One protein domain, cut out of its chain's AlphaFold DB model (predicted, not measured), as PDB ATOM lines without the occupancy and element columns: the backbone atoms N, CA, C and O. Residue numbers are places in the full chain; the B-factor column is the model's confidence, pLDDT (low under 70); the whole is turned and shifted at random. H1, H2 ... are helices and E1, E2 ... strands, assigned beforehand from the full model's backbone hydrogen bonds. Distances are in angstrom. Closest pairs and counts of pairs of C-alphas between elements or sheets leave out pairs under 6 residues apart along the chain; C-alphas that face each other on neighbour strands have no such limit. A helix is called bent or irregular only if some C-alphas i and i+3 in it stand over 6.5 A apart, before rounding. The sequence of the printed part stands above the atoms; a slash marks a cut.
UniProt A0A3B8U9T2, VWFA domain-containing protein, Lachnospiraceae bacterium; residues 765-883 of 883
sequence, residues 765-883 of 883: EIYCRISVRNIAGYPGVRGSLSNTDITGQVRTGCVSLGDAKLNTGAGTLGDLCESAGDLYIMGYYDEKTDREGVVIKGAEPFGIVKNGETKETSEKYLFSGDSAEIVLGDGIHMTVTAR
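What this domain is: This is residues 765 to 883 of the 883 residues of the protein "VWFA domain-containing protein" of Lachnospiraceae bacterium (UniProt A0A3B8U9T2). Eight strands of one twisted sheet make a flattened, open barrel: E2, E1, E8 and E7 form one wall, E3, E4, E5 and E6 the other, and bent E5 joins them through E7. The ring is open between E2 and E3, and the small helix H1 lies near one end. The printed part has 119 residues with eight named strands and one named helix, H1, which comes between E3 and E4 along the chain; of the 62 residues in named elements strands hold 58, the class is mostly strand, and the sheet is branched, with antiparallel neighbour pairs. It is compact, with a radius of gyration of the C-alphas of 13.7 A and spans of 38, 38 and 24 A.

How they stand to each other: Start at E1, residues 769 to 773, in an antiparallel hairpin with E2, residues 783 to 786; N 770 and O 785 are 2.8 A apart. On E1's other side look for antiparallel E8, residues 877 to 882, with N 773 and O 879 at 3.0 A. E3, residues 798 to 800, is apart from E2 and antiparallel to E4, residues 823 to 830, with N 825 and O 799 at 2.8 A. H1, residues 813 to 816, only grazes the sheet with residues 813 to 814; it is too short for an O i to N i+4 pair. E4, E5, residues 835 to 850, and E6, residues 853 to 863, form a meander, each strand the antiparallel neighbour of the one before: N 824 and O 841 are 2.8 A apart, N 840 and O 860 2.9 A. E5 bends by 125 degrees at residue 844; after the bend, N 847 is within hydrogen-bond range of O 871 of its antiparallel neighbour E7, residues 867 to 871, at 2.9 A. E7 and E8 form a hairpin, with N 868 and O 880 at 2.9 A.

Where its parts are: Find C-alpha 769 at (80.992, 2.966, -8.150), where E1 begins. E5 runs 22.7 A from C-alpha 835 at (70.391, 9.582, 1.412), and E6 spans 21.9 A. E8 ends at C-alpha 882, (75.133, 4.227, -9.164).

The domain as a whole: The farthest C-alphas, of Gly 792 and Asn 851, are 41.6 A apart. The printed part has no cut; the links E2 to E3 and E3 to H1 are long. Model confidence is under 70 in 39 residues, among them 772 to 797.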
ATOM      1  N   GLU A 765      85.695  14.262  -1.311       65.06
ATOM      2  CA  GLU A 765      85.906  12.969  -1.965       65.06
ATOM      3  C   GLU A 765      84.567  12.273  -2.255       65.06
ATOM      4  O   GLU A 765      83.799  11.958  -1.345       65.06
ATOM      5  N   ILE A 766      84.302  11.922  -3.519       64.62
ATOM      6  CA  ILE A 766      83.114  11.120  -3.860       64.62
ATOM      7  C   ILE A 766      83.415   9.626  -3.754       64.62
ATOM      8  O   ILE A 766      84.162   9.061  -4.556       64.62
ATOM      9  N   TYR A 767      82.706   8.925  -2.876       63.91
ATOM     10  CA  TYR A 767      82.761   7.467  -2.786       63.91
ATOM     11  C   TYR A 767      81.625   6.811  -3.578       63.91
ATOM     12  O   TYR A 767      80.588   6.452  -3.029       63.91
ATOM     13  N   CYS A 768      81.816   6.611  -4.888       64.12
ATOM     14  CA  CYS A 768      80.827   5.917  -5.720       64.12
ATOM     15  C   CYS A 768      81.450   4.896  -6.684       64.12
ATOM     16  O   CYS A 768      82.592   5.027  -7.144       64.12
ATOM     17  N   ARG A 769      80.681   3.852  -7.023       66.44
ATOM     18  CA  ARG A 769      80.992   2.966  -8.150       66.44
ATOM     19  C   ARG A 769      79.928   3.110  -9.225       66.44
ATOM     20  O   ARG A 769      78.790   2.674  -9.064       66.44
ATOM     21  N   ILE A 770      80.337   3.611 -10.380       69.19
ATOM     22  CA  ILE A 770      79.468   3.785 -11.534       69.19
ATOM     23  C   ILE A 770      79.779   2.716 -12.572       69.19
ATOM     24  O   ILE A 770      80.922   2.499 -12.970       69.19
ATOM     25  N   SER A 771      78.752   1.998 -13.020       70.50
ATOM     26  CA  SER A 771      78.903   1.040 -14.119       70.50
ATOM     27  C   SER A 771      78.139   1.497 -15.346       70.50
ATOM     28  O   SER A 771      76.949   1.794 -15.235       70.50
ATOM     29  N   VAL A 772      78.808   1.467 -16.500       69.19
ATOM     30  CA  VAL A 772      78.239   1.809 -17.806       69.19
ATOM     31  C   VAL A 772      78.035   0.522 -18.604       69.19
ATOM     32  O   VAL A 772      78.958  -0.284 -18.782       69.19
ATOM     33  N   ARG A 773      76.798   0.274 -19.046       68.69
ATOM     34  CA  ARG A 773      76.406  -0.948 -19.771       68.69
ATOM     35  C   ARG A 773      75.540  -0.629 -20.980       68.69
ATOM     36  O   ARG A 773      74.979   0.452 -21.076       68.69
ATOM     37  N   ASN A 774      75.382  -1.630 -21.849       64.38
ATOM     38  CA  ASN A 774      74.456  -1.603 -22.983       64.38
ATOM     39  C   ASN A 774      74.706  -0.439 -23.956       64.38
ATOM     40  O   ASN A 774      73.751   0.139 -24.457       64.38
ATOM     41  N   ILE A 775      75.980  -0.125 -24.226       69.94
ATOM     42  CA  ILE A 775      76.367   0.927 -25.172       69.94
ATOM     43  C   ILE A 775      75.894   0.525 -26.578       69.94
ATOM     44  O   ILE A 775      76.403  -0.440 -27.164       69.94
ATOM     45  N   ALA A 776      74.886   1.221 -27.103       64.62
ATOM     46  CA  ALA A 776      74.348   0.951 -28.434       64.62
ATOM     47  C   ALA A 776      75.448   1.102 -29.502       64.62
ATOM     48  O   ALA A 776      76.204   2.066 -29.491       64.62
ATOM     49  N   GLY A 777      75.562   0.123 -30.406       61.25
ATOM     50  CA  GLY A 777      76.616   0.074 -31.433       61.25
ATOM     51  C   GLY A 777      77.857  -0.755 -31.068       61.25
ATOM     52  O   GLY A 777      78.579  -1.165 -31.973       61.25
ATOM     53  N   TYR A 778      78.057  -1.115 -29.789       63.31
ATOM     54  CA  TYR A 778      79.238  -1.863 -29.319       63.31
ATOM     55  C   TYR A 778      78.861  -3.079 -28.442       63.31
ATOM     56  O   TYR A 778      78.985  -3.050 -27.212       63.31
ATOM     57  N   PRO A 779      78.390  -4.192 -29.046       57.62
ATOM     58  CA  PRO A 779      77.895  -5.351 -28.307       57.62
ATOM     59  C   PRO A 779      78.979  -5.993 -27.431       57.62
ATOM     60  O   PRO A 779      80.046  -6.362 -27.912       57.62
ATOM     61  N   GLY A 780      78.686  -6.179 -26.142       57.00
ATOM     62  CA  GLY A 780      79.595  -6.837 -25.193       57.00
ATOM     63  C   GLY A 780      80.618  -5.914 -24.524       57.00
ATOM     64  O   GLY A 780      81.280  -6.354 -23.583       57.00
ATOM     65  N   VAL A 781      80.699  -4.640 -24.923       60.09
ATOM     66  CA  VAL A 781      81.516  -3.633 -24.233       60.09
ATOM     67  C   VAL A 781      80.827  -3.229 -22.925       60.09
ATOM     68  O   VAL A 781      79.633  -2.931 -22.883       60.09
ATOM     69  N   ARG A 782      81.577  -3.281 -21.823       62.38
ATOM     70  CA  ARG A 782      81.148  -2.868 -20.480       62.38
ATOM     71  C   ARG A 782      82.229  -1.964 -19.910       62.38
ATOM     72  O   ARG A 782      83.397  -2.316 -20.035       62.38
ATOM     73  N   GLY A 783      81.854  -0.868 -19.268       58.56
ATOM     74  CA  GLY A 783      82.783   0.017 -18.568       58.56
ATOM     75  C   GLY A 783      82.467   0.087 -17.080       58.56
ATOM     76  O   GLY A 783      81.332  -0.160 -16.655       58.56
ATOM     77  N   SER A 784      83.470   0.412 -16.280       56.12
ATOM     78  CA  SER A 784      83.280   0.772 -14.879       56.12
ATOM     79  C   SER A 784      84.153   1.960 -14.530       56.12
ATOM     80  O   SER A 784      85.352   1.954 -14.791       56.12
ATOM     81  N   LEU A 785      83.538   2.938 -13.885       50.31
ATOM     82  CA  LEU A 785      84.204   3.996 -13.158       50.31
ATOM     83  C   LEU A 785      84.127   3.618 -11.672       50.31
ATOM     84  O   LEU A 785      83.042   3.510 -11.101       50.31
ATOM     85  N   SER A 786      85.262   3.323 -11.051       51.03
ATOM     86  CA  SER A 786      85.347   3.107  -9.605       51.03
ATOM     87  C   SER A 786      86.348   4.090  -9.033       51.03
ATOM     88  O   SER A 786      87.524   3.999  -9.385       51.03
ATOM     89  N   ASN A 787      85.913   4.965  -8.124       43.12
ATOM     90  CA  ASN A 787      86.828   5.909  -7.473       43.12
ATOM     91  C   ASN A 787      87.810   5.222  -6.496       43.12
ATOM     92  O   ASN A 787      88.673   5.854  -5.910       43.12
ATOM     93  N   THR A 788      87.714   3.895  -6.335       36.91
ATOM     94  CA  THR A 788      88.618   3.092  -5.499       36.91
ATOM     95  C   THR A 788      89.929   2.673  -6.180       36.91
ATOM     96  O   THR A 788      90.784   2.130  -5.494       36.91
ATOM     97  N   ASP A 789      90.111   2.888  -7.491       37.34
ATOM     98  CA  ASP A 789      91.333   2.488  -8.220       37.34
ATOM     99  C   ASP A 789      91.980   3.685  -8.943       37.34
ATOM    100  O   ASP A 789      92.019   3.750 -10.179       37.34
ATOM    101  N   ILE A 790      92.509   4.636  -8.166       34.72
ATOM    102  CA  ILE A 790      93.358   5.725  -8.667       34.72
ATOM    103  C   ILE A 790      94.663   5.748  -7.865       34.72
ATOM    104  O   ILE A 790      94.780   6.357  -6.808       34.72
ATOM    105  N   THR A 791      95.681   5.051  -8.369       31.56
ATOM    106  CA  THR A 791      97.068   5.321  -7.982       31.56
ATOM    107  C   THR A 791      97.572   6.516  -8.785       31.56
ATOM    108  O   THR A 791      97.843   6.369  -9.978       31.56
ATOM    109  N   GLY A 792      97.737   7.654  -8.108       36.06
ATOM    110  CA  GLY A 792      98.412   8.854  -8.614       36.06
ATOM    111  C   GLY A 792      97.444   9.949  -9.067       36.06
ATOM    112  O   GLY A 792      96.788   9.786 -10.084       36.06
ATOM    113  N   GLN A 793      97.440  11.061  -8.325       39.81
ATOM    114  CA  GLN A 793      96.555  12.237  -8.399       39.81
ATOM    115  C   GLN A 793      95.133  12.005  -7.871       39.81
ATOM    116  O   GLN A 793      94.286  11.394  -8.515       39.81
ATOM    117  N   VAL A 794      94.900  12.522  -6.661       38.66
ATOM    118  CA  VAL A 794      93.573  12.736  -6.077       38.66
ATOM    119  C   VAL A 794      92.790  13.597  -7.067       38.66
ATOM    120  O   VAL A 794      93.202  14.721  -7.341       38.66
ATOM    121  N   ARG A 795      91.728  13.051  -7.666       48.94
ATOM    122  CA  ARG A 795      90.762  13.859  -8.410       48.94
ATOM    123  C   ARG A 795      89.644  14.240  -7.449       48.94
ATOM    124  O   ARG A 795      89.153  13.394  -6.706       48.94
ATOM    125  N   THR A 796      89.362  15.530  -7.480       55.28
ATOM    126  CA  THR A 796      88.387  16.311  -6.725       55.28
ATOM    127  C   THR A 796      86.970  15.724  -6.771       55.28
ATOM    128  O   THR A 796      86.711  14.780  -7.523       55.28
ATOM    129  N   GLY A 797      86.028  16.262  -5.993       65.75
ATOM    130  CA  GLY A 797      84.622  15.825  -5.901       65.75
ATOM    131  C   GLY A 797      83.772  16.047  -7.158       65.75
ATOM    132  O   GLY A 797      82.568  16.282  -7.093       65.75
ATOM    133  N   CYS A 798      84.382  15.922  -8.334       76.44
ATOM    134  CA  CYS A 798      83.748  15.869  -9.635       76.44
ATOM    135  C   CYS A 798      84.586  14.996 -10.589       76.44
ATOM    136  O   CYS A 798      85.800  15.155 -10.695       76.44
ATOM    137  N   VAL A 799      83.949  14.076 -11.323       77.81
ATOM    138  CA  VAL A 799      84.632  13.195 -12.294       77.81
ATOM    139  C   VAL A 799      83.907  13.201 -13.636       77.81
ATOM    140  O   VAL A 799      82.687  13.041 -13.678       77.81
ATOM    141  N   SER A 800      84.641  13.327 -14.747       83.88
ATOM    142  CA  SER A 800      84.045  13.181 -16.080       83.88
ATOM    143  C   SER A 800      83.637  11.727 -16.326       83.88
ATOM    144  O   SER A 800      84.405  10.786 -16.107       83.88
ATOM    145  N   LEU A 801      82.424  11.513 -16.833       83.12
ATOM    146  CA  LEU A 801      81.951  10.194 -17.249       83.12
ATOM    147  C   LEU A 801      82.797   9.640 -18.408       83.12
ATOM    148  O   LEU A 801      82.934   8.417 -18.533       83.12
ATOM    149  N   GLY A 802      83.412  10.517 -19.206       81.81
ATOM    150  CA  GLY A 802      84.376  10.161 -20.242       81.81
ATOM    151  C   GLY A 802      85.565   9.361 -19.702       81.81
ATOM    152  O   GLY A 802      86.022   8.438 -20.370       81.81
ATOM    153  N   ASP A 803      85.989   9.596 -18.457       80.56
ATOM    154  CA  ASP A 803      87.124   8.898 -17.834       80.56
ATOM    155  C   ASP A 803      86.823   7.433 -17.454       80.56
ATOM    156  O   ASP A 803      87.708   6.692 -17.010       80.56
ATOM    157  N   ALA A 804      85.579   6.968 -17.617       78.25
ATOM    158  CA  ALA A 804      85.185   5.610 -17.260       78.25
ATOM    159  C   ALA A 804      85.972   4.555 -18.059       78.25
ATOM    160  O   ALA A 804      85.837   4.432 -19.277       78.25
ATOM    161  N   LYS A 805      86.761   3.724 -17.366       77.94
ATOM    162  CA  LYS A 805      87.591   2.685 -17.998       77.94
ATOM    163  C   LYS A 805      86.735   1.560 -18.584       77.94
ATOM    164  O   LYS A 805      85.839   1.017 -17.925       77.94
ATOM    165  N   LEU A 806      87.044   1.155 -19.814       74.75
ATOM    166  CA  LEU A 806      86.370   0.043 -20.484       74.75
ATOM    167  C   LEU A 806      86.994  -1.302 -20.074       74.75
ATOM    168  O   LEU A 806      88.198  -1.517 -20.191       74.75
ATOM    169  N   ASN A 807      86.164  -2.272 -19.678       71.50
ATOM    170  CA  ASN A 807      86.594  -3.615 -19.246       71.50
ATOM    171  C   ASN A 807      87.209  -4.461 -20.374       71.50
ATOM    172  O   ASN A 807      87.692  -5.565 -20.137       71.50
ATOM    173  N   THR A 808      87.159  -3.970 -21.610       66.62
ATOM    174  CA  THR A 808      87.807  -4.566 -22.782       66.62
ATOM    175  C   THR A 808      89.293  -4.212 -22.879       66.62
ATOM    176  O   THR A 808      89.984  -4.792 -23.712       66.62
ATOM    177  N   GLY A 809      89.784  -3.274 -22.057       64.31
ATOM    178  CA  GLY A 809      91.153  -2.749 -22.120       64.31
ATOM    179  C   GLY A 809      91.385  -1.744 -23.255       64.31
ATOM    180  O   GLY A 809      92.528  -1.403 -23.534       64.31
ATOM    181  N   ALA A 810      90.319  -1.280 -23.915       66.62
ATOM    182  CA  ALA A 810      90.367  -0.435 -25.110       66.62
ATOM    183  C   ALA A 810      90.350   1.082 -24.820       66.62
ATOM    184  O   ALA A 810      89.843   1.836 -25.641       66.62
ATOM    185  N   GLY A 811      90.864   1.522 -23.667       79.06
ATOM    186  CA  GLY A 811      90.856   2.936 -23.267       79.06
ATOM    187  C   GLY A 811      89.670   3.328 -22.376       79.06
ATOM    188  O   GLY A 811      89.173   2.512 -21.584       79.06
ATOM    189  N   THR A 812      89.263   4.593 -22.469       83.25
ATOM    190  CA  THR A 812      88.188   5.223 -21.686       83.25
ATOM    191  C   THR A 812      86.870   5.284 -22.468       83.25
ATOM    192  O   THR A 812      86.797   4.909 -23.639       83.25
ATOM    193  N   LEU A 813      85.787   5.717 -21.819       77.94
ATOM    194  CA  LEU A 813      84.505   5.928 -22.484       77.94
ATOM    195  C   LEU A 813      84.555   7.138 -23.425       77.94
ATOM    196  O   LEU A 813      83.935   7.079 -24.484       77.94
ATOM    197  N   GLY A 814      85.322   8.175 -23.083       81.25
ATOM    198  CA  GLY A 814      85.558   9.348 -23.926       81.25
ATOM    199  C   GLY A 814      86.248   8.991 -25.244       81.25
ATOM    200  O   GLY A 814      85.858   9.502 -26.288       81.25
ATOM    201  N   ASP A 815      87.174   8.022 -25.227       81.50
ATOM    202  CA  ASP A 815      87.830   7.506 -26.444       81.50
ATOM    203  C   ASP A 815      86.837   6.831 -27.412       81.50
ATOM    204  O   ASP A 815      87.073   6.753 -28.620       81.50
ATOM    205  N   LEU A 816      85.733   6.298 -26.877       76.44
ATOM    206  CA  LEU A 816      84.683   5.614 -27.634       76.44
ATOM    207  C   LEU A 816      83.544   6.561 -28.041       76.44
ATOM    208  O   LEU A 816      82.908   6.351 -29.072       76.44
ATOM    209  N   CYS A 817      83.253   7.550 -27.199       77.75
ATOM    210  CA  CYS A 817      82.130   8.466 -27.312       77.75
ATOM    211  C   CYS A 817      82.519   9.819 -26.707       77.75
ATOM    212  O   CYS A 817      82.452  10.011 -25.494       77.75
ATOM    213  N   GLU A 818      82.901  10.761 -27.568       80.31
ATOM    214  CA  GLU A 818      83.392  12.085 -27.169       80.31
ATOM    215  C   GLU A 818      82.365  12.858 -26.324       80.31
ATOM    216  O   GLU A 818      82.719  13.452 -25.310       80.31
ATOM    217  N   SER A 819      81.073  12.739 -26.660       81.81
ATOM    218  CA  SER A 819      79.963  13.360 -25.923       81.81
ATOM    219  C   SER A 819      79.771  12.828 -24.494       81.81
ATOM    220  O   SER A 819      79.070  13.445 -23.694       81.81
ATOM    221  N   ALA A 820      80.409  11.711 -24.119       78.94
ATOM    222  CA  ALA A 820      80.465  11.270 -22.724       78.94
ATOM    223  C   ALA A 820      81.428  12.119 -21.875       78.94
ATOM    224  O   ALA A 820      81.274  12.161 -20.656       78.94
ATOM    225  N   GLY A 821      82.394  12.799 -22.504       80.81
ATOM    226  CA  GLY A 821      83.296  13.749 -21.849       80.81
ATOM    227  C   GLY A 821      82.594  15.017 -21.360       80.81
ATOM    228  O   GLY A 821      83.081  15.649 -20.430       80.81
ATOM    229  N   ASP A 822      81.422  15.333 -21.921       86.44
ATOM    230  CA  ASP A 822      80.604  16.497 -21.548       86.44
ATOM    231  C   ASP A 822      79.708  16.240 -20.325       86.44
ATOM    232  O   ASP A 822      78.991  17.142 -19.882       86.44
ATOM    233  N   LEU A 823      79.708  15.012 -19.793       87.06
ATOM    234  CA  LEU A 823      78.947  14.629 -18.608       87.06
ATOM    235  C   LEU A 823      79.869  14.478 -17.403       87.06
ATOM    236  O   LEU A 823      80.844  13.732 -17.441       87.06
ATOM    237  N   TYR A 824      79.493  15.108 -16.301       87.38
ATOM    238  CA  TYR A 824      80.241  15.138 -15.055       87.38
ATOM    239  C   TYR A 824      79.414  14.543 -13.924       87.38
ATOM    240  O   TYR A 824      78.195  14.703 -13.857       87.38
ATOM    241  N   ILE A 825      80.087  13.826 -13.037       83.94
ATOM    242  CA  ILE A 825      79.497  13.124 -11.907       83.94
ATOM    243  C   ILE A 825      79.953  13.824 -10.637       83.94
ATOM    244  O   ILE A 825      81.151  13.886 -10.374       83.94
ATOM    245  N   MET A 826      78.988  14.275  -9.841       83.50
ATOM    246  CA  MET A 826      79.208  14.898  -8.536       83.50
ATOM    247  C   MET A 826      78.494  14.109  -7.436       83.50
ATOM    248  O   MET A 826      77.440  13.510  -7.678       83.50
ATOM    249  N   GLY A 827      79.063  14.094  -6.233       77.38
ATOM    250  CA  GLY A 827      78.397  13.590  -5.038       77.38
ATOM    251  C   GLY A 827      77.320  14.572  -4.597       77.38
ATOM    252  O   GLY A 827      77.428  15.769  -4.844       77.38
ATOM    253  N   TYR A 828      76.248  14.070  -3.995       75.06
ATOM    254  CA  TYR A 828      75.286  14.929  -3.313       75.06
ATOM    255  C   TYR A 828      74.625  14.180  -2.156       75.06
ATOM    256  O   TYR A 828      74.454  12.955  -2.198       75.06
ATOM    257  N   TYR A 829      74.211  14.937  -1.148       76.00
ATOM    258  CA  TYR A 829      73.423  14.459  -0.022       76.00
ATOM    259  C   TYR A 829      72.015  15.065  -0.096       76.00
ATOM    260  O   TYR A 829      71.853  16.281  -0.184       76.00
ATOM    261  N   ASP A 830      70.979  14.222  -0.118       77.50
ATOM    262  CA  ASP A 830      69.584  14.672  -0.110       77.50
ATOM    263  C   ASP A 830      69.054  14.740   1.320       77.50
ATOM    264  O   ASP A 830      68.619  13.732   1.882       77.50
ATOM    265  N   GLU A 831      69.007  15.944   1.883       77.12
ATOM    266  CA  GLU A 831      68.490  16.189   3.233       77.12
ATOM    267  C   GLU A 831      67.038  15.722   3.428       77.12
ATOM    268  O   GLU A 831      66.636  15.360   4.534       77.12
ATOM    269  N   LYS A 832      66.213  15.715   2.369       80.94
ATOM    270  CA  LYS A 832      64.795  15.330   2.482       80.94
ATOM    271  C   LYS A 832      64.617  13.831   2.613       80.94
ATOM    272  O   LYS A 832      63.624  13.386   3.193       80.94
ATOM    273  N   THR A 833      65.514  13.061   2.007       79.94
ATOM    274  CA  THR A 833      65.450  11.600   2.033       79.94
ATOM    275  C   THR A 833      66.491  10.974   2.950       79.94
ATOM    276  O   THR A 833      66.373   9.777   3.204       79.94
ATOM    277  N   ASP A 834      67.424  11.771   3.484       81.31
ATOM    278  CA  ASP A 834      68.566  11.341   4.299       81.31
ATOM    279  C   ASP A 834      69.380  10.257   3.571       81.31
ATOM    280  O   ASP A 834      69.626   9.156   4.071       81.31
ATOM    281  N   ARG A 835      69.691  10.523   2.294       78.06
ATOM    282  CA  ARG A 835      70.391   9.582   1.412       78.06
ATOM    283  C   ARG A 835      71.471  10.273   0.600       78.06
ATOM    284  O   ARG A 835      71.241  11.307  -0.018       78.06
ATOM    285  N   GLU A 836      72.608   9.599   0.511       76.50
ATOM    286  CA  GLU A 836      73.696   9.943  -0.398       76.50
ATOM    287  C   GLU A 836      73.437   9.383  -1.803       76.50
ATOM    288  O   GLU A 836      72.861   8.298  -1.995       76.50
ATOM    289  N   GLY A 837      73.892  10.120  -2.808       78.88
ATOM    290  CA  GLY A 837      73.826   9.705  -4.198       78.88
ATOM    291  C   GLY A 837      74.825  10.443  -5.074       78.88
ATOM    292  O   GLY A 837      75.715  11.146  -4.605       78.88
ATOM    293  N   VAL A 838      74.656  10.271  -6.381       83.25
ATOM    294  CA  VAL A 838      75.394  11.023  -7.394       83.25
ATOM    295  C   VAL A 838      74.436  11.797  -8.287       83.25
ATOM    296  O   VAL A 838      73.342  11.326  -8.615       83.25
ATOM    297  N   VAL A 839      74.864  12.979  -8.707       87.38
ATOM    298  CA  VAL A 839      74.223  13.751  -9.764       87.38
ATOM    299  C   VAL A 839      75.103  13.706 -11.005       87.38
ATOM    300  O   VAL A 839      76.311  13.914 -10.945       87.38
ATOM    301  N   ILE A 840      74.488  13.393 -12.138       88.38
ATOM    302  CA  ILE A 840      75.114  13.500 -13.454       88.38
ATOM    303  C   ILE A 840      74.690  14.848 -14.018       88.38
ATOM    304  O   ILE A 840      73.493  15.033 -14.223       88.38
ATOM    305  N   LYS A 841      75.622  15.766 -14.272       89.94
ATOM    306  CA  LYS A 841      75.358  17.051 -14.930       89.94
ATOM    307  C   LYS A 841      76.046  17.109 -16.287       89.94
ATOM    308  O   LYS A 841      77.153  16.602 -16.433       89.94
ATOM    309  N   GLY A 842      75.390  17.708 -17.272       88.56
ATOM    310  CA  GLY A 842      75.954  17.899 -18.605       88.56
ATOM    311  C   GLY A 842      76.338  19.351 -18.859       88.56
ATOM    312  O   GLY A 842      75.580  20.252 -18.501       88.56
ATOM    313  N   ALA A 843      77.474  19.576 -19.523       85.56
ATOM    314  CA  ALA A 843      77.814  20.885 -20.090       85.56
ATOM    315  C   ALA A 843      76.805  21.310 -21.178       85.56
ATOM    316  O   ALA A 843      76.566  22.502 -21.388       85.56
ATOM    317  N   GLU A 844      76.173  20.322 -21.815       85.69
ATOM    318  CA  GLU A 844      75.020  20.457 -22.704       85.69
ATOM    319  C   GLU A 844      73.885  19.512 -22.258       85.69
ATOM    320  O   GLU A 844      74.149  18.495 -21.602       85.69
ATOM    321  N   PRO A 845      72.614  19.811 -22.594       87.69
ATOM    322  CA  PRO A 845      71.500  18.915 -22.303       87.69
ATOM    323  C   PRO A 845      71.695  17.523 -22.918       87.69
ATOM    324  O   PRO A 845      72.085  17.384 -24.077       87.69
ATOM    325  N   PHE A 846      71.357  16.482 -22.162       89.94
ATOM    326  CA  PHE A 846      71.425  15.084 -22.584       89.94
ATOM    327  C   PHE A 846      70.074  14.384 -22.412       89.94
ATOM    328  O   PHE A 846      69.211  14.807 -21.642       89.94
ATOM    329  N   GLY A 847      69.858  13.294 -23.146       90.19
ATOM    330  CA  GLY A 847      68.604  12.550 -23.105       90.19
ATOM    331  C   GLY A 847      68.546  11.551 -21.951       90.19
ATOM    332  O   GLY A 847      69.508  10.841 -21.676       90.19
ATOM    333  N   ILE A 848      67.382  11.426 -21.319       91.94
ATOM    334  CA  ILE A 848      67.042  10.350 -20.382       91.94
ATOM    335  C   ILE A 848      65.838   9.581 -20.916       91.94
ATOM    336  O   ILE A 848      64.804  10.179 -21.223       91.94
ATOM    337  N   VAL A 849      65.937   8.252 -20.978       88.81
ATOM    338  CA  VAL A 849      64.811   7.398 -21.379       88.81
ATOM    339  C   VAL A 849      63.892   7.149 -20.185       88.81
ATOM    340  O   VAL A 849      64.296   6.603 -19.155       88.81
ATOM    341  N   LYS A 850      62.617   7.515 -20.325       83.00
ATOM    342  CA  LYS A 850      61.560   7.244 -19.346       83.00
ATOM    343  C   LYS A 850      60.325   6.723 -20.070       83.00
ATOM    344  O   LYS A 850      59.798   7.382 -20.954       83.00
ATOM    345  N   ASN A 851      59.848   5.537 -19.690       81.50
ATOM    346  CA  ASN A 851      58.695   4.874 -20.325       81.50
ATOM    347  C   ASN A 851      58.820   4.691 -21.857       81.50
ATOM    348  O   ASN A 851      57.810   4.651 -22.552       81.50
ATOM    349  N   GLY A 852      60.044   4.558 -22.379       77.50
ATOM    350  CA  GLY A 852      60.302   4.401 -23.817       77.50
ATOM    351  C   GLY A 852      60.374   5.710 -24.611       77.50
ATOM    352  O   GLY A 852      60.580   5.655 -25.819       77.50
ATOM    353  N   GLU A 853      60.245   6.866 -23.954       83.00
ATOM    354  CA  GLU A 853      60.436   8.191 -24.551       83.00
ATOM    355  C   GLU A 853      61.726   8.832 -24.025       83.00
ATOM    356  O   GLU A 853      62.037   8.731 -22.836       83.00
ATOM    357  N   THR A 854      62.471   9.506 -24.902       88.31
ATOM    358  CA  THR A 854      63.665  10.277 -24.528       88.31
ATOM    359  C   THR A 854      63.262  11.701 -24.166       88.31
ATOM    360  O   THR A 854      62.613  12.382 -24.960       88.31
ATOM    361  N   LYS A 855      63.665  12.166 -22.981       89.75
ATOM    362  CA  LYS A 855      63.484  13.550 -22.532       89.75
ATOM    363  C   LYS A 855      64.839  14.194 -22.258       89.75
ATOM    364  O   LYS A 855      65.636  13.615 -21.527       89.75
ATOM    365  N   GLU A 856      65.068  15.383 -22.799       91.19
ATOM    366  CA  GLU A 856      66.281  16.157 -22.517       91.19
ATOM    367  C   GLU A 856      66.292  16.717 -21.090       91.19
ATOM    368  O   GLU A 856      65.255  17.104 -20.534       91.19
ATOM    369  N   THR A 857      67.479  16.745 -20.495       91.12
ATOM    370  CA  THR A 857      67.746  17.300 -19.171       91.12
ATOM    371  C   THR A 857      69.205  17.744 -19.060       91.12
ATOM    372  O   THR A 857      70.064  17.221 -19.759       91.12
ATOM    373  N   SER A 858      69.488  18.706 -18.187       88.12
ATOM    374  CA  SER A 858      70.851  19.123 -17.836       88.12
ATOM    375  C   SER A 858      71.420  18.335 -16.657       88.12
ATOM    376  O   SER A 858      72.629  18.357 -16.440       88.12
ATOM    377  N   GLU A 859      70.572  17.634 -15.897       92.12
ATOM    378  CA  GLU A 859      70.994  16.920 -14.699       92.12
ATOM    379  C   GLU A 859      70.153  15.677 -14.392       92.12
ATOM    380  O   GLU A 859      68.955  15.589 -14.680       92.12
ATOM    381  N   LYS A 860      70.778  14.682 -13.762       91.56
ATOM    382  CA  LYS A 860      70.112  13.457 -13.331       91.56
ATOM    383  C   LYS A 860      70.669  12.943 -12.009       91.56
ATOM    384  O   LYS A 860      71.778  12.427 -11.949       91.56
ATOM    385  N   TYR A 861      69.824  12.983 -10.984       88.62
ATOM    386  CA  TYR A 861      70.087  12.388  -9.675       88.62
ATOM    387  C   TYR A 861      69.851  10.870  -9.672       88.62
ATOM    388  O   TYR A 861      68.847  10.383 -10.224       88.62
ATOM    389  N   LEU A 862      70.772  10.147  -9.031       84.56
ATOM    390  CA  LEU A 862      70.764   8.701  -8.807       84.56
ATOM    391  C   LEU A 862      71.199   8.395  -7.369       84.56
ATOM    392  O   LEU A 862      72.283   8.799  -6.955       84.56
ATOM    393  N   PHE A 863      70.400   7.640  -6.618       84.19
ATOM    394  CA  PHE A 863      70.847   7.082  -5.339       84.19
ATOM    395  C   PHE A 863      71.576   5.747  -5.541       84.19
ATOM    396  O   PHE A 863      71.474   5.126  -6.602       84.19
ATOM    397  N   SER A 864      72.269   5.251  -4.510       78.69
ATOM    398  CA  SER A 864      72.866   3.907  -4.564       78.69
ATOM    399  C   SER A 864      71.809   2.843  -4.913       78.69
ATOM    400  O   SER A 864      70.745   2.759  -4.293       78.69
ATOM    401  N   GLY A 865      72.103   2.049  -5.947       75.44
ATOM    402  CA  GLY A 865      71.222   1.035  -6.526       75.44
ATOM    403  C   GLY A 865      70.387   1.509  -7.722       75.44
ATOM    404  O   GLY A 865      69.887   0.657  -8.463       75.44
ATOM    405  N   ASP A 866      70.268   2.820  -7.951       86.06
ATOM    406  CA  ASP A 866      69.494   3.374  -9.062       86.06
ATOM    407  C   ASP A 866      70.242   3.259 -10.394       86.06
ATOM    408  O   ASP A 866      71.473   3.313 -10.476       86.06
ATOM    409  N   SER A 867      69.471   3.146 -11.477       83.88
ATOM    410  CA  SER A 867      69.990   3.184 -12.841       83.88
ATOM    411  C   SER A 867      69.194   4.140 -13.719       83.88
ATOM    412  O   SER A 867      67.964   4.144 -13.664       83.88
ATOM    413  N   ALA A 868      69.887   4.874 -14.583       87.88
ATOM    414  CA  ALA A 868      69.292   5.661 -15.654       87.88
ATOM    415  C   ALA A 868      69.815   5.205 -17.015       87.88
ATOM    416  O   ALA A 868      70.981   4.842 -17.161       87.88
ATOM    417  N   GLU A 869      68.939   5.233 -18.016       89.38
ATOM    418  CA  GLU A 869      69.332   5.097 -19.413       89.38
ATOM    419  C   GLU A 869      69.514   6.497 -20.007       89.38
ATOM    420  O   GLU A 869      68.569   7.288 -20.046       89.38
ATOM    421  N   ILE A 870      70.750   6.786 -20.409       88.62
ATOM    422  CA  ILE A 870      71.216   8.063 -20.944       88.62
ATOM    423  C   ILE A 870      71.364   7.941 -22.460       88.62
ATOM    424  O   ILE A 870      71.875   6.933 -22.955       88.62
ATOM    425  N   VAL A 871      70.926   8.974 -23.176       87.12
ATOM    426  CA  VAL A 871      71.065   9.131 -24.623       87.12
ATOM    427  C   VAL A 871      71.939  10.350 -24.895       87.12
ATOM    428  O   VAL A 871      71.603  11.458 -24.479       87.12
ATOM    429  N   LEU A 872      73.052  10.137 -25.590       80.56
ATOM    430  CA  LEU A 872      73.984  11.196 -25.988       80.56
ATOM    431  C   LEU A 872      73.706  11.682 -27.419       80.56
ATOM    432  O   LEU A 872      72.971  11.026 -28.164       80.56
ATOM    433  N   GLY A 873      74.312  12.810 -27.808       65.44
ATOM    434  CA  GLY A 873      74.076  13.498 -29.090       65.44
ATOM    435  C   GLY A 873      74.231  12.627 -30.347       65.44
ATOM    436  O   GLY A 873      73.556  12.868 -31.344       65.44
ATOM    437  N   ASP A 874      75.019  11.552 -30.275       64.38
ATOM    438  CA  ASP A 874      75.250  10.615 -31.385       64.38
ATOM    439  C   ASP A 874      74.225   9.461 -31.460       64.38
ATOM    440  O   ASP A 874      74.413   8.488 -32.193       64.38
ATOM    441  N   GLY A 875      73.140   9.515 -30.676       66.69
ATOM    442  CA  GLY A 875      72.147   8.435 -30.584       66.69
ATOM    443  C   GLY A 875      72.657   7.200 -29.833       66.69
ATOM    444  O   GLY A 875      72.105   6.107 -29.965       66.69
ATOM    445  N   ILE A 876      73.726   7.362 -29.049       73.69
ATOM    446  CA  ILE A 876      74.307   6.312 -28.217       73.69
ATOM    447  C   ILE A 876      73.484   6.194 -26.936       73.69
ATOM    448  O   ILE A 876      73.385   7.141 -26.158       73.69
ATOM    449  N   HIS A 877      72.920   5.008 -26.718       81.62
ATOM    450  CA  HIS A 877      72.233   4.647 -25.481       81.62
ATOM    451  C   HIS A 877      73.210   3.977 -24.529       81.62
ATOM    452  O   HIS A 877      73.941   3.077 -24.941       81.62
ATOM    453  N   MET A 878      73.183   4.356 -23.256       80.06
ATOM    454  CA  MET A 878      73.932   3.677 -22.206       80.06
ATOM    455  C   MET A 878      73.141   3.620 -20.905       80.06
ATOM    456  O   MET A 878      72.432   4.551 -20.541       80.06
ATOM    457  N   THR A 879      73.278   2.523 -20.168       81.75
ATOM    458  CA  THR A 879      72.743   2.408 -18.812       81.75
ATOM    459  C   THR A 879      73.834   2.756 -17.811       81.75
ATOM    460  O   THR A 879      74.833   2.035 -17.721       81.75
ATOM    461  N   VAL A 880      73.616   3.816 -17.038       79.25
ATOM    462  CA  VAL A 880      74.464   4.235 -15.921       79.25
ATOM    463  C   VAL A 880      73.814   3.772 -14.625       79.25
ATOM    464  O   VAL A 880      72.623   3.978 -14.413       79.25
ATOM    465  N   THR A 881      74.566   3.079 -13.773       78.00
ATOM    466  CA  THR A 881      74.089   2.603 -12.462       78.00
ATOM    467  C   THR A 881      75.004   3.121 -11.368       78.00
ATOM    468  O   THR A 881      76.205   2.856 -11.443       78.00
ATOM    469  N   ALA A 882      74.432   3.793 -10.368       77.94
ATOM    470  CA  ALA A 882      75.133   4.227  -9.164       77.94
ATOM    471  C   ALA A 882      75.135   3.091  -8.132       77.94
ATOM    472  O   ALA A 882      74.112   2.434  -7.919       77.94
ATOM    473  N   ARG A 883      76.284   2.804  -7.524       65.75
ATOM    474  CA  ARG A 883      76.429   1.797  -6.469       65.75
ATOM    475  C   ARG A 883      77.226   2.338  -5.312       65.75
ATOM    476  O   ARG A 883      78.318   2.887  -5.587       65.75
TER     477      ARG A 883